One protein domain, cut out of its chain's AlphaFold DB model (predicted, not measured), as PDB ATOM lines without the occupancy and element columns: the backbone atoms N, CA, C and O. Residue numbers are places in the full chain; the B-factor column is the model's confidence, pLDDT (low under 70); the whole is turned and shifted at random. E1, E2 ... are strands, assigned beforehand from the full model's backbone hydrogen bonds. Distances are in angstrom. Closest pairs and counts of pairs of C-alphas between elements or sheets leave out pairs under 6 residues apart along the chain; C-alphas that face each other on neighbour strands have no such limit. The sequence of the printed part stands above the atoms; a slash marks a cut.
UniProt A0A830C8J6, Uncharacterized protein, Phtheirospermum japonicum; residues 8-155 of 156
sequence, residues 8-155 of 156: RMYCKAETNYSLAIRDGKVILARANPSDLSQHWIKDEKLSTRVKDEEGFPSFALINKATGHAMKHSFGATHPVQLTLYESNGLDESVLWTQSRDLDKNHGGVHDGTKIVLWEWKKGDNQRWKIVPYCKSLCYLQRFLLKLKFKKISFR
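Overview. This is residues 8 to 155 of the 156 residues of an uncharacterized protein of Phtheirospermum japonicum (UniProt A0A830C8J6). Little regular structure is here: a six-strand sheet, E4 E5 E8 E11 E12 E9, curled like part of a barrel, has the pair E1 E10 crossed over it, with hairpins E2-E3 beside E1 and E6-E7 beside E5. The printed part has 148 residues, 55 in twelve named strands, E1 to E12 along the chain; the class is all strand, antiparallel. It is compact: radius of gyration of the C-alphas 14.3 A, spans 36 by 36 by 33 A.

Along the chain. Find C-alpha 8 at (4.825, 9.461, 80.393), where E1 (8 to 11) begins. Next come E2 (17 to 22), E3 (25 to 30), E4 (40 to 43), E5 (58 to 63), 16.7 A long, E6 (68 to 71), E7 (81 to 84), E8 (95 to 99), E9 (116 to 118), E10 (128 to 132), E11 (144 to 147) and E12 (150 to 153), ending at (21.183, 10.246, 86.427).

Arrangement. The sheet E4 E5 E8 E11 E12 E9 and the sheet E1 E10 make a sandwich, two sheets face to face, the strands of the one at 79 degrees to those of the other. Look for N 10 and O 129, 3.0 A, in E1-E10.

Size, cuts and confidence. The printed part has no cut; residues 133 to 155 are under pLDDT 70.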
ATOM      1  N   ARG A   8       4.246   8.429  79.549       88.81
ATOM      2  CA  ARG A   8       4.825   9.461  80.393       88.81
ATOM      3  C   ARG A   8       6.056   8.898  81.062       88.81
ATOM      4  O   ARG A   8       6.007   7.789  81.591       88.81
ATOM      5  N   MET A   9       7.119   9.687  81.116       86.88
ATOM      6  CA  MET A   9       8.311   9.335  81.875       86.88
ATOM      7  C   MET A   9       8.531  10.323  83.011       86.88
ATOM      8  O   MET A   9       8.465  11.527  82.787       86.88
ATOM      9  N   TYR A  10       8.787   9.832  84.220       80.81
ATOM     10  CA  TYR A  10       9.049  10.682  85.385       80.81
ATOM     11  C   TYR A  10      10.018  10.019  86.367       80.81
ATOM     12  O   TYR A  10      10.141   8.789  86.415       80.81
ATOM     13  N   CYS A  11      10.723  10.838  87.147       72.12
ATOM     14  CA  CYS A  11      11.647  10.359  88.170       72.12
ATOM     15  C   CYS A  11      10.882   9.909  89.423       72.12
ATOM     16  O   CYS A  11       9.886  10.523  89.802       72.12
ATOM     17  N   LYS A  12      11.347   8.854  90.107       66.50
ATOM     18  CA  LYS A  12      10.731   8.413  91.375       66.50
ATOM     19  C   LYS A  12      10.818   9.490  92.469       66.50
ATOM     20  O   LYS A  12       9.911   9.567  93.289       66.50
ATOM     21  N   ALA A  13      11.889  10.280  92.459       64.00
ATOM     22  CA  ALA A  13      12.147  11.344  93.425       64.00
ATOM     23  C   ALA A  13      11.090  12.458  93.417       64.00
ATOM     24  O   ALA A  13      10.842  13.061  94.453       64.00
ATOM     25  N   GLU A  14      10.476  12.733  92.263       71.94
ATOM     26  CA  GLU A  14       9.462  13.775  92.126       71.94
ATOM     27  C   GLU A  14       8.514  13.442  90.970       71.94
ATOM     28  O   GLU A  14       8.889  13.435  89.793       71.94
ATOM     29  N   THR A  15       7.268  13.138  91.320       79.56
ATOM     30  CA  THR A  15       6.251  12.650  90.384       79.56
ATOM     31  C   THR A  15       5.455  13.772  89.724       79.56
ATOM     32  O   THR A  15       4.680  13.495  88.806       79.56
ATOM     33  N   ASN A  16       5.649  15.026  90.142       81.94
ATOM     34  CA  ASN A  16       5.012  16.202  89.546       81.94
ATOM     35  C   ASN A  16       5.729  16.723  88.296       81.94
ATOM     36  O   ASN A  16       5.177  17.569  87.594       81.94
ATOM     37  N   TYR A  17       6.920  16.208  87.984       83.25
ATOM     38  CA  TYR A  17       7.628  16.514  86.742       83.25
ATOM     39  C   TYR A  17       7.515  15.359  85.743       83.25
ATOM     40  O   TYR A  17       7.386  14.188  86.107       83.25
ATOM     41  N   SER A  18       7.547  15.696  84.462       89.12
ATOM     42  CA  SER A  18       7.633  14.760  83.348       89.12
ATOM     43  C   SER A  18       8.865  15.072  82.520       89.12
ATOM     44  O   SER A  18       9.286  16.221  82.391       89.12
ATOM     45  N   LEU A  19       9.401  14.033  81.899       90.44
ATOM     46  CA  LEU A  19      10.400  14.148  80.859       90.44
ATOM     47  C   LEU A  19       9.824  14.880  79.643       90.44
ATOM     48  O   LEU A  19       8.860  14.397  79.047       90.44
ATOM     49  N   ALA A  20      10.442  15.984  79.240       91.94
ATOM     50  CA  ALA A  20      10.016  16.792  78.103       91.94
ATOM     51  C   ALA A  20      11.188  17.138  77.179       91.94
ATOM     52  O   ALA A  20      12.347  17.105  77.594       91.94
ATOM     53  N   ILE A  21      10.877  17.524  75.938       93.56
ATOM     54  CA  ILE A  21      11.829  18.216  75.062       93.56
ATOM     55  C   ILE A  21      11.494  19.706  75.035       93.56
ATOM     56  O   ILE A  21      10.399  20.093  74.627       93.56
ATOM     57  N   ARG A  22      12.463  20.538  75.427       92.38
ATOM     58  CA  ARG A  22      12.422  22.004  75.315       92.38
ATOM     59  C   ARG A  22      13.735  22.493  74.725       92.38
ATOM     60  O   ARG A  22      14.792  22.030  75.141       92.38
ATOM     61  N   ASP A  23      13.662  23.367  73.725       89.25
ATOM     62  CA  ASP A  23      14.830  23.968  73.061       89.25
ATOM     63  C   ASP A  23      15.891  22.939  72.625       89.25
ATOM     64  O   ASP A  23      17.089  23.101  72.864       89.25
ATOM     65  N   GLY A  24      15.435  21.820  72.049       86.81
ATOM     66  CA  GLY A  24      16.308  20.732  71.593       86.81
ATOM     67  C   GLY A  24      17.018  19.967  72.716       86.81
ATOM     68  O   GLY A  24      17.990  19.261  72.458       86.81
ATOM     69  N   LYS A  25      16.562  20.095  73.967       87.00
ATOM     70  CA  LYS A  25      17.147  19.441  75.142       87.00
ATOM     71  C   LYS A  25      16.107  18.611  75.873       87.00
ATOM     72  O   LYS A  25      14.942  18.991  75.967       87.00
ATOM     73  N   VAL A  26      16.558  17.496  76.439       88.25
ATOM     74  CA  VAL A  26      15.737  16.670  77.323       88.25
ATOM     75  C   VAL A  26      15.830  17.220  78.747       88.25
ATOM     76  O   VAL A  26      16.919  17.275  79.329       88.25
ATOM     77  N   ILE A  27      14.691  17.633  79.297       87.25
ATOM     78  CA  ILE A  27      14.587  18.244  80.627       87.25
ATOM     79  C   ILE A  27      13.454  17.612  81.437       87.25
ATOM     80  O   ILE A  27      12.605  16.899  80.897       87.25
ATOM     81  N   LEU A  28      13.410  17.918  82.731       85.06
ATOM     82  CA  LEU A  28      12.191  17.792  83.522       85.06
ATOM     83  C   LEU A  28      11.386  19.088  83.469       85.06
ATOM     84  O   LEU A  28      11.936  20.160  83.706       85.06
ATOM     85  N   ALA A  29      10.096  18.959  83.164       87.12
ATOM     86  CA  ALA A  29       9.124  20.048  83.144       87.12
ATOM     87  C   ALA A  29       7.877  19.649  83.942       87.12
ATOM     88  O   ALA A  29       7.572  18.457  84.054       87.12
ATOM     89  N   ARG A  30       7.145  20.617  84.512       89.50
ATOM     90  CA  ARG A  30       5.906  20.325  85.263       89.50
ATOM     91  C   ARG A  30       4.943  19.486  84.426       89.50
ATOM     92  O   ARG A  30       4.728  19.755  83.245       89.50
ATOM     93  N   ALA A  31       4.359  18.470  85.051       88.19
ATOM     94  CA  ALA A  31       3.504  17.512  84.378       88.19
ATOM     95  C   ALA A  31       2.273  18.190  83.765       88.19
ATOM     96  O   ALA A  31       1.462  18.789  84.467       88.19
ATOM     97  N   ASN A  32       2.123  18.048  82.453       89.38
ATOM     98  CA  ASN A  32       0.992  18.541  81.687       89.38
ATOM     99  C   ASN A  32       0.593  17.471  80.652       89.38
ATOM    100  O   ASN A  32       1.288  17.299  79.654       89.38
ATOM    101  N   PRO A  33      -0.509  16.730  80.864       88.31
ATOM    102  CA  PRO A  33      -0.972  15.695  79.932       88.31
ATOM    103  C   PRO A  33      -1.409  16.206  78.552       88.31
ATOM    104  O   PRO A  33      -1.610  15.402  77.649       88.31
ATOM    105  N   SER A  34      -1.596  17.516  78.385       88.62
ATOM    106  CA  SER A  34      -1.915  18.128  77.088       88.62
ATOM    107  C   SER A  34      -0.658  18.532  76.311       88.62
ATOM    108  O   SER A  34      -0.729  18.878  75.133       88.62
ATOM    109  N   ASP A  35       0.507  18.507  76.958       91.38
ATOM    110  CA  ASP A  35       1.780  18.917  76.381       91.38
ATOM    111  C   ASP A  35       2.444  17.747  75.655       91.38
ATOM    112  O   ASP A  35       3.136  16.928  76.257       91.38
ATOM    113  N   LEU A  36       2.282  17.688  74.331       91.56
ATOM    114  CA  LEU A  36       2.833  16.613  73.498       91.56
ATOM    115  C   LEU A  36       4.357  16.462  73.603       91.56
ATOM    116  O   LEU A  36       4.876  15.383  73.311       91.56
ATOM    117  N   SER A  37       5.083  17.497  74.042       93.06
ATOM    118  CA  SER A  37       6.524  17.383  74.292       93.06
ATOM    119  C   SER A  37       6.852  16.469  75.481       93.06
ATOM    120  O   SER A  37       7.983  15.995  75.566       93.06
ATOM    121  N   GLN A  38       5.877  16.169  76.347       93.81
ATOM    122  CA  GLN A  38       5.978  15.213  77.458       93.81
ATOM    123  C   GLN A  38       5.562  13.787  77.076       93.81
ATOM    124  O   GLN A  38       5.692  12.862  77.880       93.81
ATOM    125  N   HIS A  39       5.052  13.592  75.858       92.69
ATOM    126  CA  HIS A  39       4.592  12.297  75.379       92.69
ATOM    127  C   HIS A  39       5.717  11.578  74.650       92.69
ATOM    128  O   HIS A  39       6.267  12.073  73.666       92.69
ATOM    129  N   TRP A  40       6.004  10.361  75.094       93.06
ATOM    130  CA  TRP A  40       7.008   9.498  74.492       93.06
ATOM    131  C   TRP A  40       6.347   8.262  73.895       93.06
ATOM    132  O   TRP A  40       5.287   7.832  74.333       93.06
ATOM    133  N   ILE A  41       6.957   7.688  72.875       91.62
ATOM    134  CA  ILE A  41       6.591   6.416  72.271       91.62
ATOM    135  C   ILE A  41       7.714   5.454  72.628       91.62
ATOM    136  O   ILE A  41       8.881   5.726  72.338       91.62
ATOM    137  N   LYS A  42       7.351   4.336  73.253       90.06
ATOM    138  CA  LYS A  42       8.254   3.206  73.458       90.06
ATOM    139  C   LYS A  42       8.181   2.329  72.208       90.06
ATOM    140  O   LYS A  42       7.159   1.689  71.977       90.06
ATOM    141  N   ASP A  43       9.212   2.356  71.369       89.38
ATOM    142  CA  ASP A  43       9.289   1.500  70.182       89.38
ATOM    143  C   ASP A  43      10.124   0.253  70.483       89.38
ATOM    144  O   ASP A  43      11.337   0.324  70.663       89.38
ATOM    145  N   GLU A  44       9.455  -0.894  70.547       87.44
ATOM    146  CA  GLU A  44      10.044  -2.190  70.898       87.44
ATOM    147  C   GLU A  44      10.344  -3.052  69.661       87.44
ATOM    148  O   GLU A  44      10.603  -4.246  69.794       87.44
ATOM    149  N   LYS A  45      10.340  -2.487  68.444       85.94
ATOM    150  CA  LYS A  45      10.596  -3.240  67.197       85.94
ATOM    151  C   LYS A  45      11.883  -4.071  67.215       85.94
ATOM    152  O   LYS A  45      11.914  -5.152  66.635       85.94
ATOM    153  N   LEU A  46      12.936  -3.578  67.868       80.94
ATOM    154  CA  LEU A  46      14.231  -4.264  67.955       80.94
ATOM    155  C   LEU A  46      14.372  -5.159  69.199       80.94
ATOM    156  O   LEU A  46      15.393  -5.827  69.340       80.94
ATOM    157  N   SER A  47      13.350  -5.244  70.057       79.12
ATOM    158  CA  SER A  47      13.384  -5.970  71.342       79.12
ATOM    159  C   SER A  47      13.731  -7.457  71.233       79.12
ATOM    160  O   SER A  47      14.371  -8.012  72.126       79.12
ATOM    161  N   THR A  48      13.330  -8.113  70.142       75.81
ATOM    162  CA  THR A  48      13.594  -9.540  69.904       75.81
ATOM    163  C   THR A  48      15.012  -9.805  69.406       75.81
ATOM    164  O   THR A  48      15.536 -10.893  69.630       75.81
ATOM    165  N   ARG A  49      15.633  -8.817  68.750       79.69
ATOM    166  CA  ARG A  49      16.958  -8.929  68.120       79.69
ATOM    167  C   ARG A  49      18.071  -8.371  68.993       79.69
ATOM    168  O   ARG A  49      19.181  -8.883  68.968       79.69
ATOM    169  N   VAL A  50      17.772  -7.317  69.747       79.56
ATOM    170  CA  VAL A  50      18.748  -6.581  70.540       79.56
ATOM    171  C   VAL A  50      18.328  -6.614  72.003       79.56
ATOM    172  O   VAL A  50      17.302  -6.046  72.388       79.56
ATOM    173  N   LYS A  51      19.155  -7.272  72.812       81.06
ATOM    174  CA  LYS A  51      19.042  -7.364  74.268       81.06
ATOM    175  C   LYS A  51      20.287  -6.754  74.918       81.06
ATOM    176  O   LYS A  51      21.295  -6.566  74.232       81.06
ATOM    177  N   ASP A  52      20.214  -6.408  76.200       74.44
ATOM    178  CA  ASP A  52      21.421  -6.111  76.983       74.44
ATOM    179  C   ASP A  52      22.129  -7.394  77.453       74.44
ATOM    180  O   ASP A  52      21.677  -8.511  77.197       74.44
ATOM    181  N   GLU A  53      23.259  -7.217  78.139       70.25
ATOM    182  CA  GLU A  53      24.088  -8.290  78.706       70.25
ATOM    183  C   GLU A  53      23.342  -9.147  79.745       70.25
ATOM    184  O   GLU A  53      23.666 -10.314  79.944       70.25
ATOM    185  N   GLU A  54      22.311  -8.589  80.384       70.19
ATOM    186  CA  GLU A  54      21.441  -9.291  81.334       70.19
ATOM    187  C   GLU A  54      20.259  -9.992  80.631       70.19
ATOM    188  O   GLU A  54      19.424 -10.625  81.285       70.19
ATOM    189  N   GLY A  55      20.175  -9.895  79.299       74.81
ATOM    190  CA  GLY A  55      19.139 -10.505  78.474       74.81
ATOM    191  C   GLY A  55      17.828  -9.716  78.406       74.81
ATOM    192  O   GLY A  55      16.842 -10.240  77.873       74.81
ATOM    193  N   PHE A  56      17.777  -8.476  78.906       77.00
ATOM    194  CA  PHE A  56      16.576  -7.647  78.814       77.00
ATOM    195  C   PHE A  56      16.388  -7.090  77.400       77.00
ATOM    196  O   PHE A  56      17.347  -6.611  76.792       77.00
ATOM    197  N   PRO A  57      15.151  -7.100  76.874       82.44
ATOM    198  CA  PRO A  57      14.849  -6.545  75.562       82.44
ATOM    199  C   PRO A  57      15.097  -5.036  75.504       82.44
ATOM    200  O   PRO A  57      14.784  -4.299  76.445       82.44
ATOM    201  N   SER A  58      15.607  -4.576  74.362       85.88
ATOM    202  CA  SER A  58      15.799  -3.152  74.094       85.88
ATOM    203  C   SER A  58      14.595  -2.472  73.443       85.88
ATOM    204  O   SER A  58      13.727  -3.110  72.844       85.88
ATOM    205  N   PHE A  59      14.551  -1.148  73.565       88.94
ATOM    206  CA  PHE A  59      13.554  -0.280  72.953       88.94
ATOM    207  C   PHE A  59      14.127   1.110  72.667       88.94
ATOM    208  O   PHE A  59      15.065   1.555  73.329       88.94
ATOM    209  N   ALA A  60      13.534   1.821  71.710       90.00
ATOM    210  CA  ALA A  60      13.801   3.234  71.468       90.00
ATOM    211  C   ALA A  60      12.744   4.108  72.157       90.00
ATOM    212  O   ALA A  60      11.566   3.748  72.227       90.00
ATOM    213  N   LEU A  61      13.159   5.274  72.652       91.12
ATOM    214  CA  LEU A  61      12.264   6.276  73.232       91.12
ATOM    215  C   LEU A  61      12.170   7.476  72.314       91.12
ATOM    216  O   LEU A  61      13.121   8.243  72.198       91.12
ATOM    217  N   ILE A  62      11.010   7.634  71.690       92.94
ATOM    218  CA  ILE A  62      10.782   8.631  70.647       92.94
ATOM    219  C   ILE A  62       9.813   9.665  71.183       92.94
ATOM    220  O   ILE A  62       8.714   9.331  71.621       92.94
ATOM    221  N   ASN A  63      10.185  10.932  71.144       94.00
ATOM    222  CA  ASN A  63       9.277  11.987  71.542       94.00
ATOM    223  C   ASN A  63       8.178  12.179  70.487       94.00
ATOM    224  O   ASN A  63       8.465  12.325  69.300       94.00
ATOM    225  N   LYS A  64       6.913  12.203  70.915       91.06
ATOM    226  CA  LYS A  64       5.767  12.283  70.000       91.06
ATOM    227  C   LYS A  64       5.694  13.614  69.256       91.06
ATOM    228  O   LYS A  64       5.297  13.611  68.096       91.06
ATOM    229  N   ALA A  65       6.037  14.724  69.909       92.38
ATOM    230  CA  ALA A  65       5.953  16.046  69.292       92.38
ATOM    231  C   ALA A  65       7.033  16.261  68.227       92.38
ATOM    232  O   ALA A  65       6.770  16.889  67.208       92.38
ATOM    233  N   THR A  66       8.240  15.746  68.461       92.81
ATOM    234  CA  THR A  66       9.409  16.069  67.628       92.81
ATOM    235  C   THR A  66       9.877  14.924  66.734       92.81
ATOM    236  O   THR A  66      10.696  15.158  65.853       92.81
ATOM    237  N   GLY A  67       9.446  13.684  66.980       92.50
ATOM    238  CA  GLY A  67       9.954  12.497  66.280       92.50
ATOM    239  C   GLY A  67      11.411  12.139  66.604       92.50
ATOM    240  O   GLY A  67      11.958  11.218  66.000       92.50
ATOM    241  N   HIS A  68      12.046  12.838  67.549       94.12
ATOM    242  CA  HIS A  68      13.424  12.565  67.939       94.12
ATOM    243  C   HIS A  68      13.488  11.418  68.944       94.12
ATOM    244  O   HIS A  68      12.707  11.367  69.898       94.12
ATOM    245  N   ALA A  69      14.444  10.515  68.746       92.19
ATOM    246  CA  ALA A  69      14.802   9.503  69.717       92.19
ATOM    247  C   ALA A  69      15.825  10.038  70.719       92.19
ATOM    248  O   ALA A  69      16.742  10.786  70.370       92.19
ATOM    249  N   MET A  70      15.680   9.609  71.971       90.44
ATOM    250  CA  MET A  70      16.718   9.806  72.971       90.44
ATOM    251  C   MET A  70      17.933   8.951  72.614       90.44
ATOM    252  O   MET A  70      17.809   7.743  72.399       90.44
ATOM    253  N   LYS A  71      19.099   9.591  72.597       88.00
ATOM    254  CA  LYS A  71      20.387   9.009  72.238       88.00
ATOM    255  C   LYS A  71      21.368   9.070  73.404       88.00
ATOM    256  O   LYS A  71      21.320   9.973  74.246       88.00
ATOM    257  N   HIS A  72      22.259   8.087  73.446       82.00
ATOM    258  CA  HIS A  72      23.369   8.003  74.387       82.00
ATOM    259  C   HIS A  72      24.220   9.278  74.334       82.00
ATOM    260  O   HIS A  72      24.410   9.873  73.276       82.00
ATOM    261  N   SER A  73      24.736   9.714  75.483       78.06
ATOM    262  CA  SER A  73      25.698  10.815  75.525       78.06
ATOM    263  C   SER A  73      27.104  10.321  75.160       78.06
ATOM    264  O   SER A  73      27.437   9.156  75.372       78.06
ATOM    265  N   PHE A  74      27.966  11.219  74.679       71.12
ATOM    266  CA  PHE A  74      29.359  10.899  74.324       71.12
ATOM    267  C   PHE A  74      30.275  10.594  75.528       71.12
ATOM    268  O   PHE A  74      31.438  10.244  75.351       71.12
ATOM    269  N   GLY A  75      29.777  10.708  76.763       64.38
ATOM    270  CA  GLY A  75      30.556  10.460  77.975       64.38
ATOM    271  C   GLY A  75      29.759  10.678  79.259       64.38
ATOM    272  O   GLY A  75      28.641  11.205  79.243       64.38
ATOM    273  N   ALA A  76      30.344  10.289  80.396       57.56
ATOM    274  CA  ALA A  76      29.791  10.618  81.711       57.56
ATOM    275  C   ALA A  76      29.677  12.149  81.866       57.56
ATOM    276  O   ALA A  76      30.464  12.885  81.273       57.56
ATOM    277  N   THR A  77      28.687  12.635  82.622       66.12
ATOM    278  CA  THR A  77      28.301  14.058  82.821       66.12
ATOM    279  C   THR A  77      27.679  14.788  81.637       66.12
ATOM    280  O   THR A  77      27.099  15.855  81.833       66.12
ATOM    281  N   HIS A  78      27.739  14.229  80.431       72.56
ATOM    282  CA  HIS A  78      27.154  14.882  79.267       72.56
ATOM    283  C   HIS A  78      25.636  14.663  79.239       72.56
ATOM    284  O   HIS A  78      25.176  13.565  79.581       72.56
ATOM    285  N   PRO A  79      24.852  15.680  78.834       75.31
ATOM    286  CA  PRO A  79      23.427  15.514  78.628       75.31
ATOM    287  C   PRO A  79      23.127  14.409  77.616       75.31
ATOM    288  O   PRO A  79      23.890  14.209  76.667       75.31
ATOM    289  N   VAL A  80      22.005  13.713  77.799       82.31
ATOM    290  CA  VAL A  80      21.481  12.816  76.759       82.31
ATOM    291  C   VAL A  80      21.222  13.606  75.481       82.31
ATOM    292  O   VAL A  80      20.825  14.774  75.521       82.31
ATOM    293  N   GLN A  81      21.475  12.968  74.346       87.69
ATOM    294  CA  GLN A  81      21.307  13.595  73.045       87.69
ATOM    295  C   GLN A  81      19.931  13.288  72.463       87.69
ATOM    296  O   GLN A  81      19.217  12.391  72.918       87.69
ATOM    297  N   LEU A  82      19.567  14.046  71.438       90.06
ATOM    298  CA  LEU A  82      18.394  13.806  70.614       90.06
ATOM    299  C   LEU A  82      18.855  13.643  69.173       90.06
ATOM    300  O   LEU A  82      19.694  14.405  68.700       90.06
ATOM    301  N   THR A  83      18.304  12.653  68.486       91.31
ATOM    302  CA  THR A  83      18.539  12.429  67.056       91.31
ATOM    303  C   THR A  83      17.225  12.093  66.376       91.31
ATOM    304  O   THR A  83      16.307  11.600  67.030       91.31
ATOM    305  N   LEU A  84      17.107  12.350  65.077       91.19
ATOM    306  CA  LEU A  84      15.952  11.888  64.309       91.19
ATOM    307  C   LEU A  84      15.867  10.361  64.379       91.19
ATOM    308  O   LEU A  84      16.878   9.669  64.267       91.19
ATOM    309  N   TYR A  85      14.662   9.838  64.614       88.56
ATOM    310  CA  TYR A  85      14.455   8.399  64.686       88.56
ATOM    311  C   TYR A  85      14.173   7.807  63.305       88.56
ATOM    312  O   TYR A  85      13.104   8.025  62.731       88.56
ATOM    313  N   GLU A  86      15.098   6.990  62.810       84.38
ATOM    314  CA  GLU A  86      14.917   6.192  61.601       84.38
ATOM    315  C   GLU A  86      14.558   4.754  61.972       84.38
ATOM    316  O   GLU A  86      15.386   3.995  62.470       84.38
ATOM    317  N   SER A  87      13.316   4.336  61.711       73.00
ATOM    318  CA  SER A  87      12.844   3.017  62.156       73.00
ATOM    319  C   SER A  87      13.507   1.825  61.465       73.00
ATOM    320  O   SER A  87      13.362   0.702  61.944       73.00
ATOM    321  N   ASN A  88      14.146   2.054  60.317       73.00
ATOM    322  CA  ASN A  88      14.798   1.015  59.519       73.00
ATOM    323  C   ASN A  88      16.309   0.950  59.785       73.00
ATOM    324  O   ASN A  88      16.951  -0.019  59.386       73.00
ATOM    325  N   GLY A  89      16.864   1.965  60.454       71.81
ATOM    326  CA  GLY A  89      18.261   2.000  60.856       71.81
ATOM    327  C   GLY A  89      18.479   1.208  62.142       71.81
ATOM    328  O   GLY A  89      17.663   1.251  63.066       71.81
ATOM    329  N   LEU A  90      19.602   0.493  62.222       70.81
ATOM    330  CA  LEU A  90      20.064  -0.135  63.459       70.81
ATOM    331  C   LEU A  90      21.018   0.823  64.187       70.81
ATOM    332  O   LEU A  90      22.203   0.544  64.335       70.81
ATOM    333  N   ASP A  91      20.513   1.988  64.605       82.50
ATOM    334  CA  ASP A  91      21.272   2.877  65.491       82.50
ATOM    335  C   ASP A  91      21.150   2.361  66.933       82.50
ATOM    336  O   ASP A  91      20.176   2.623  67.640       82.50
ATOM    337  N   GLU A  92      22.139   1.597  67.393       82.06
ATOM    338  CA  GLU A  92      22.132   1.078  68.763       82.06
ATOM    339  C   GLU A  92      22.259   2.177  69.827       82.06
ATOM    340  O   GLU A  92      21.873   1.967  70.980       82.06
ATOM    341  N   SER A  93      22.755   3.364  69.458       84.69
ATOM    342  CA  SER A  93      22.934   4.477  70.394       84.69
ATOM    343  C   SER A  93      21.614   5.116  70.835       84.69
ATOM    344  O   SER A  93      21.603   5.920  71.763       84.69
ATOM    345  N   VAL A  94      20.489   4.755  70.211       88.00
ATOM    346  CA  VAL A  94      19.142   5.157  70.652       88.00
ATOM    347  C   VAL A  94      18.397   4.051  71.397       88.00
ATOM    348  O   VAL A  94      17.224   4.222  71.735       88.00
ATOM    349  N   LEU A  95      19.056   2.915  71.651       87.38
ATOM    350  CA  LEU A  95      18.457   1.769  72.325       87.38
ATOM    351  C   LEU A  95      18.705   1.793  73.834       87.38
ATOM    352  O   LEU A  95      19.819   2.000  74.329       87.38
ATOM    353  N   TRP A  96      17.628   1.528  74.559       86.25
ATOM    354  CA  TRP A  96      17.542   1.516  76.012       86.25
ATOM    355  C   TRP A  96      16.978   0.176  76.470       86.25
ATOM    356  O   TRP A  96      16.193  -0.440  75.753       86.25
ATOM    357  N   THR A  97      17.344  -0.271  77.664       80.75
ATOM    358  CA  THR A  97      16.768  -1.456  78.300       80.75
ATOM    359  C   THR A  97      16.125  -1.104  79.633       80.75
ATOM    360  O   THR A  97      16.394  -0.074  80.262       80.75
ATOM    361  N   GLN A  98      15.201  -1.961  80.051       75.50
ATOM    362  CA  GLN A  98      14.490  -1.838  81.311       75.50
ATOM    363  C   GLN A  98      15.136  -2.756  82.351       75.50
ATOM    364  O   GLN A  98      15.184  -3.966  82.172       75.50
ATOM    365  N   SER A  99      15.608  -2.190  83.461       67.75
ATOM    366  CA  SER A  99      16.160  -2.968  84.580       67.75
ATOM    367  C   SER A  99      15.077  -3.491  85.516       67.75
ATOM    368  O   SER A  99      14.108  -2.775  85.786       67.75
ATOM    369  N   ARG A 100      15.347  -4.637  86.162       58.69
ATOM    370  CA  ARG A 100      14.721  -4.995  87.448       58.69
ATOM    371  C   ARG A 100      14.974  -3.888  88.484       58.69
ATOM    372  O   ARG A 100      16.078  -3.336  88.546       58.69
ATOM    373  N   ASP A 101      13.930  -3.529  89.226       58.66
ATOM    374  CA  ASP A 101      13.949  -2.470  90.239       58.66
ATOM    375  C   ASP A 101      14.674  -2.961  91.508       58.66
ATOM    376  O   ASP A 101      14.580  -4.136  91.857       58.66
ATOM    377  N   LEU A 102      15.404  -2.073  92.189       49.19
ATOM    378  CA  LEU A 102      15.978  -2.325  93.518       49.19
ATOM    379  C   LEU A 102      15.546  -1.164  94.414       49.19
ATOM    380  O   LEU A 102      15.878  -0.010  94.157       49.19
ATOM    381  N   ASP A 103      14.768  -1.466  95.434       41.59
ATOM    382  CA  ASP A 103      14.078  -0.574  96.354       41.59
ATOM    383  C   ASP A 103      15.005   0.072  97.400       41.59
ATOM    384  O   ASP A 103      15.415  -0.573  98.349       41.59
ATOM    385  N   LYS A 104      15.304   1.377  97.282       45.16
ATOM    386  CA  LYS A 104      15.780   2.262  98.386       45.16
ATOM    387  C   LYS A 104      15.285   3.707  98.186       45.16
ATOM    388  O   LYS A 104      14.897   4.030  97.070       45.16
ATOM    389  N   ASN A 105      15.252   4.552  99.218       38.28
ATOM    390  CA  ASN A 105      14.725   5.931  99.162       38.28
ATOM    391  C   ASN A 105      15.831   6.968  99.437       38.28
ATOM    392  O   ASN A 105      16.217   7.026 100.591       38.28
ATOM    393  N   HIS A 106      16.297   7.778  98.467       38.47
ATOM    394  CA  HIS A 106      17.105   9.010  98.671       38.47
ATOM    395  C   HIS A 106      17.185   9.923  97.411       38.47
ATOM    396  O   HIS A 106      17.580   9.454  96.339       38.47
ATOM    397  N   GLY A 107      16.970  11.242  97.595       49.19
ATOM    398  CA  GLY A 107      17.291  12.359  96.669       49.19
ATOM    399  C   GLY A 107      16.067  13.016  95.998       49.19
ATOM    400  O   GLY A 107      15.191  12.287  95.556       49.19
ATOM    401  N   GLY A 108      15.993  14.357  95.915       44.28
ATOM    402  CA  GLY A 108      14.825  15.127  95.416       44.28
ATOM    403  C   GLY A 108      15.148  16.038  94.222       44.28
ATOM    404  O   GLY A 108      16.231  16.594  94.210       44.28
ATOM    405  N   VAL A 109      14.241  16.178  93.237       50.53
ATOM    406  CA  VAL A 109      14.491  16.805  91.913       50.53
ATOM    407  C   VAL A 109      13.728  18.120  91.681       50.53
ATOM    408  O   VAL A 109      12.618  18.273  92.178       50.53
ATOM    409  N   HIS A 110      14.294  19.047  90.888       50.69
ATOM    410  CA  HIS A 110      13.731  20.375  90.583       50.69
ATOM    411  C   HIS A 110      13.415  20.588  89.084       50.69
ATOM    412  O   HIS A 110      13.941  19.888  88.214       50.69
ATOM    413  N   ASP A 111      12.559  21.567  88.775       48.59
ATOM    414  CA  ASP A 111      12.198  21.962  87.402       48.59
ATOM    415  C   ASP A 111      13.422  22.427  86.594       48.59
ATOM    416  O   ASP A 111      14.343  23.034  87.140       48.59
ATOM    417  N   GLY A 112      13.465  22.125  85.292       57.66
ATOM    418  CA  GLY A 112      14.576  22.519  84.413       57.66
ATOM    419  C   GLY A 112      15.855  21.683  84.564       57.66
ATOM    420  O   GLY A 112      16.843  21.929  83.865       57.66
ATOM    421  N   THR A 113      15.851  20.659  85.425       65.19
ATOM    422  CA  THR A 113      17.008  19.772  85.605       65.19
ATOM    423  C   THR A 113      17.333  19.035  84.299       65.19
ATOM    424  O   THR A 113      16.495  18.320  83.739       65.19
ATOM    425  N   LYS A 114      18.577  19.189  83.820       61.19
ATOM    426  CA  LYS A 114      19.103  18.478  82.643       61.19
ATOM    427  C   LYS A 114      19.383  17.014  82.968       61.19
ATOM    428  O   LYS A 114      19.848  16.679  84.056       61.19
ATOM    429  N   ILE A 115      19.170  16.150  81.983       61.34
ATOM    430  CA  ILE A 115      19.382  14.708  82.129       61.34
ATOM    431  C   ILE A 115      20.750  14.338  81.607       61.34
ATOM    432  O   ILE A 115      21.027  14.553  80.430       61.34
ATOM    433  N   VAL A 116      21.580  13.761  82.473       54.59
ATOM    434  CA  VAL A 116      22.963  13.394  82.163       54.59
ATOM    435  C   VAL A 116      23.197  11.901  82.374       54.59
ATOM    436  O   VAL A 116      22.480  11.216  83.105       54.59
ATOM    437  N   LEU A 117      24.234  11.374  81.733       55.81
ATOM    438  CA  LEU A 117      24.684  10.003  81.949       55.81
ATOM    439  C   LEU A 117      25.705   9.938  83.095       55.81
ATOM    440  O   LEU A 117      26.597  10.787  83.174       55.81
ATOM    441  N   TRP A 118      25.620   8.928  83.970       57.88
ATOM    442  CA  TRP A 118      26.559   8.776  85.091       57.88
ATOM    443  C   TRP A 118      26.794   7.312  85.491       57.88
ATOM    444  O   TRP A 118      26.058   6.410  85.092       57.88
ATOM    445  N   GLU A 119      27.822   7.079  86.309       59.84
ATOM    446  CA  GLU A 119      28.036   5.792  86.967       59.84
ATOM    447  C   GLU A 119      26.850   5.432  87.870       59.84
ATOM    448  O   GLU A 119      26.241   6.278  88.537       59.84
ATOM    449  N   TRP A 120      26.497   4.150  87.905       53.28
ATOM    450  CA  TRP A 120      25.400   3.686  88.744       53.28
ATOM    451  C   TRP A 120      25.764   3.820  90.226       53.28
ATOM    452  O   TRP A 120      26.600   3.084  90.742       53.28
ATOM    453  N   LYS A 121      25.081   4.731  90.924       54.72
ATOM    454  CA  LYS A 121      25.244   4.990  92.362       54.72
ATOM    455  C   LYS A 121      24.049   4.516  93.194       54.72
ATOM    456  O   LYS A 121      24.000   4.769  94.390       54.72
ATOM    457  N   LYS A 122      23.093   3.805  92.579       60.94
ATOM    458  CA  LYS A 122      21.875   3.267  93.220       60.94
ATOM    459  C   LYS A 122      20.907   4.333  93.784       60.94
ATOM    460  O   LYS A 122      19.981   3.954  94.503       60.94
ATOM    461  N   GLY A 123      21.062   5.617  93.435       56.53
ATOM    462  CA  GLY A 123      20.206   6.729  93.902       56.53
ATOM    463  C   GLY A 123      18.827   6.799  93.219       56.53
ATOM    464  O   GLY A 123      18.655   6.232  92.139       56.53
ATOM    465  N   ASP A 124      17.830   7.475  93.820       59.12
ATOM    466  CA  ASP A 124      16.459   7.559  93.257       59.12
ATOM    467  C   ASP A 124      16.365   8.420  91.993       59.12
ATOM    468  O   ASP A 124      15.559   8.150  91.105       59.12
ATOM    469  N   ASN A 125      17.246   9.408  91.876       57.25
ATOM    470  CA  ASN A 125      17.456  10.220  90.679       57.25
ATOM    471  C   ASN A 125      17.987   9.410  89.475       57.25
ATOM    472  O   ASN A 125      18.123   9.938  88.376       57.25
ATOM    473  N   GLN A 126      18.295   8.128  89.669       57.94
ATOM    474  CA  GLN A 126      18.664   7.195  88.605       57.94
ATOM    475  C   GLN A 126      17.520   6.221  88.266       57.94
ATOM    476  O   GLN A 126      17.723   5.232  87.556       57.94
ATOM    477  N   ARG A 127      16.313   6.478  88.800       66.19
ATOM    478  CA  ARG A 127      15.136   5.609  88.699       66.19
ATOM    479  C   ARG A 127      13.968   6.315  88.033       66.19
ATOM    480  O   ARG A 127      13.582   7.421  88.416       66.19
ATOM    481  N   TRP A 128      13.390   5.642  87.047       71.19
ATOM    482  CA  TRP A 128      12.526   6.260  86.051       71.19
ATOM    483  C   TRP A 128      11.319   5.390  85.773       71.19
ATOM    484  O   TRP A 128      11.448   4.249  85.346       71.19
ATOM    485  N   LYS A 129      10.131   5.948  85.967       73.81
ATOM    486  CA  LYS A 129       8.884   5.254  85.660       73.81
ATOM    487  C   LYS A 129       8.422   5.644  84.271       73.81
ATOM    488  O   LYS A 129       8.391   6.831  83.960       73.81
ATOM    489  N   ILE A 130       8.038   4.653  83.475       81.31
ATOM    490  CA  ILE A 130       7.349   4.846  82.201       81.31
ATOM    491  C   ILE A 130       5.924   4.332  82.385       81.31
ATOM    492  O   ILE A 130       5.729   3.162  82.708       81.31
ATOM    493  N   VAL A 131       4.935   5.202  82.211       81.50
ATOM    494  CA  VAL A 131       3.518   4.870  82.430       81.50
ATOM    495  C   VAL A 131       2.683   5.269  81.214       81.50
ATOM    496  O   VAL A 131       2.940   6.319  80.639       81.50
ATOM    497  N   PRO A 132       1.701   4.469  80.777       83.06
ATOM    498  CA  PRO A 132       0.864   4.808  79.625       83.06
ATOM    499  C   PRO A 132      -0.020   6.042  79.890       83.06
ATOM    500  O   PRO A 132      -0.465   6.258  81.015       83.06
ATOM    501  N   TYR A 133      -0.302   6.837  78.850       69.31
ATOM    502  CA  TYR A 133      -1.114   8.061  78.953       69.31
ATOM    503  C   TYR A 133      -2.652   7.858  78.826       69.31
ATOM    504  O   TYR A 133      -3.340   8.837  79.081       69.31
ATOM    505  N   CYS A 134      -3.217   6.676  78.469       54.09
ATOM    506  CA  CYS A 134      -4.676   6.298  78.536       54.09
ATOM    507  C   CYS A 134      -4.963   4.941  77.814       54.09
ATOM    508  O   CYS A 134      -4.172   4.603  76.940       54.09
ATOM    509  N   LYS A 135      -6.031   4.122  78.003       44.91
ATOM    510  CA  LYS A 135      -7.214   4.003  78.904       44.91
ATOM    511  C   LYS A 135      -7.344   2.512  79.324       44.91
ATOM    512  O   LYS A 135      -7.070   1.648  78.503       44.91
ATOM    513  N   SER A 136      -7.888   2.263  80.519       35.16
ATOM    514  CA  SER A 136      -8.187   0.955  81.146       35.16
ATOM    515  C   SER A 136      -6.993   0.177  81.734       35.16
ATOM    516  O   SER A 136      -5.851   0.293  81.306       35.16
ATOM    517  N   LEU A 137      -7.297  -0.506  82.840       41.31
ATOM    518  CA  LEU A 137      -6.421  -1.178  83.806       41.31
ATOM    519  C   LEU A 137      -5.211  -1.904  83.189       41.31
ATOM    520  O   LEU A 137      -5.412  -2.839  82.427       41.31
ATOM    521  N   CYS A 138      -3.985  -1.587  83.628       31.98
ATOM    522  CA  CYS A 138      -3.045  -2.588  84.170       31.98
ATOM    523  C   CYS A 138      -1.637  -2.038  84.447       31.98
ATOM    524  O   CYS A 138      -1.056  -1.314  83.646       31.98
ATOM    525  N   TYR A 139      -1.097  -2.483  85.584       36.53
ATOM    526  CA  TYR A 139       0.304  -2.498  86.013       36.53
ATOM    527  C   TYR A 139       1.113  -1.198  85.914       36.53
ATOM    528  O   TYR A 139       1.759  -0.875  84.921       36.53
ATOM    529  N   LEU A 140       1.214  -0.529  87.065       39.12
ATOM    530  CA  LEU A 140       2.284   0.416  87.365       39.12
ATOM    531  C   LEU A 140       3.621  -0.347  87.449       39.12
ATOM    532  O   LEU A 140       4.091  -0.674  88.538       39.12
ATOM    533  N   GLN A 141       4.229  -0.679  86.311       41.00
ATOM    534  CA  GLN A 141       5.562  -1.273  86.309       41.00
ATOM    535  C   GLN A 141       6.577  -0.205  86.718       41.00
ATOM    536  O   GLN A 141       6.712   0.848  86.097       41.00
ATOM    537  N   ARG A 142       7.259  -0.465  87.833       49.78
ATOM    538  CA  ARG A 142       8.345   0.362  88.359       49.78
ATOM    539  C   ARG A 142       9.654  -0.202  87.828       49.78
ATOM    540  O   ARG A 142       9.832  -1.418  87.829       49.78
ATOM    541  N   PHE A 143      10.519   0.655  87.301       50.28
ATOM    542  CA  PHE A 143      11.756   0.205  86.683       50.28
ATOM    543  C   PHE A 143      12.810   1.303  86.596       50.28
ATOM    544  O   PHE A 143      12.598   2.442  87.008       50.28
ATOM    545  N   LEU A 144      13.976   0.933  86.072       54.50
ATOM    546  CA  LEU A 144      15.055   1.857  85.746       54.50
ATOM    547  C   LEU A 144      15.267   1.846  84.241       54.50
ATOM    548  O   LEU A 144      15.355   0.767  83.651       54.50
ATOM    549  N   LEU A 145      15.413   3.029  83.650       59.75
ATOM    550  CA  LEU A 145      15.904   3.151  82.287       59.75
ATOM    551  C   LEU A 145      17.431   2.996  82.290       59.75
ATOM    552  O   LEU A 145      18.149   3.798  82.897       59.75
ATOM    553  N   LYS A 146      17.918   1.944  81.638       56.94
ATOM    554  CA  LYS A 146      19.335   1.699  81.365       56.94
ATOM    555  C   LYS A 146      19.598   2.035  79.894       56.94
ATOM    556  O   LYS A 146      18.816   1.661  79.027       56.94
ATOM    557  N   LEU A 147      20.698   2.717  79.579       56.22
ATOM    558  CA  LEU A 147      21.362   2.464  78.300       56.22
ATOM    559  C   LEU A 147      21.749   0.991  78.272       56.22
ATOM    560  O   LEU A 147      22.089   0.441  79.321       56.22
ATOM    561  N   LYS A 148      21.861   0.431  77.068       52.56
ATOM    562  CA  LYS A 148      22.405  -0.909  76.810       52.56
ATOM    563  C   LYS A 148      23.712  -1.220  77.587       52.56
ATOM    564  O   LYS A 148      23.997  -2.390  77.787       52.56
ATOM    565  N   PHE A 149      24.433  -0.201  78.099       44.19
ATOM    566  CA  PHE A 149      25.645  -0.349  78.924       44.19
ATOM    567  C   PHE A 149      25.796   0.584  80.161       44.19
ATOM    568  O   PHE A 149      26.776   0.449  80.891       44.19
ATOM    569  N   LYS A 150      24.901   1.560  80.431       49.00
ATOM    570  CA  LYS A 150      25.049   2.573  81.528       49.00
ATOM    571  C   LYS A 150      23.698   3.106  82.046       49.00
ATOM    572  O   LYS A 150      22.699   3.007  81.355       49.00
ATOM    573  N   LYS A 151      23.611   3.694  83.248       52.34
ATOM    574  CA  LYS A 151      22.343   4.239  83.801       52.34
ATOM    575  C   LYS A 151      22.258   5.768  83.707       52.34
ATOM    576  O   LYS A 151      23.270   6.458  83.782       52.34
ATOM    577  N   ILE A 152      21.042   6.295  83.543       53.34
ATOM    578  CA  ILE A 152      20.767   7.743  83.473       53.34
ATOM    579  C   ILE A 152      20.676   8.334  84.891       53.34
ATOM    580  O   ILE A 152      20.116   7.683  85.769       53.34
ATOM    581  N   SER A 153      21.179   9.556  85.121       48.19
ATOM    582  CA  SER A 153      21.183  10.246  86.427       48.19
ATOM    583  C   SER A 153      20.841  11.740  86.315       48.19
ATOM    584  O   SER A 153      21.101  12.369  85.294       48.19
ATOM    585  N   PHE A 154      20.348  12.340  87.402       45.78
ATOM    586  CA  PHE A 154      20.297  13.802  87.578       45.78
ATOM    587  C   PHE A 154      21.366  14.279  88.566       45.78
ATOM    588  O   PHE A 154      21.811  13.491  89.401       45.78
ATOM    589  N   ARG A 155      21.756  15.555  88.515       42.28
ATOM    590  CA  ARG A 155      22.613  16.190  89.529       42.28
ATOM    591  C   ARG A 155      21.877  17.404  90.104       42.28
ATOM    592  O   ARG A 155      21.279  18.144  89.325       42.28
TER     593      ARG A 155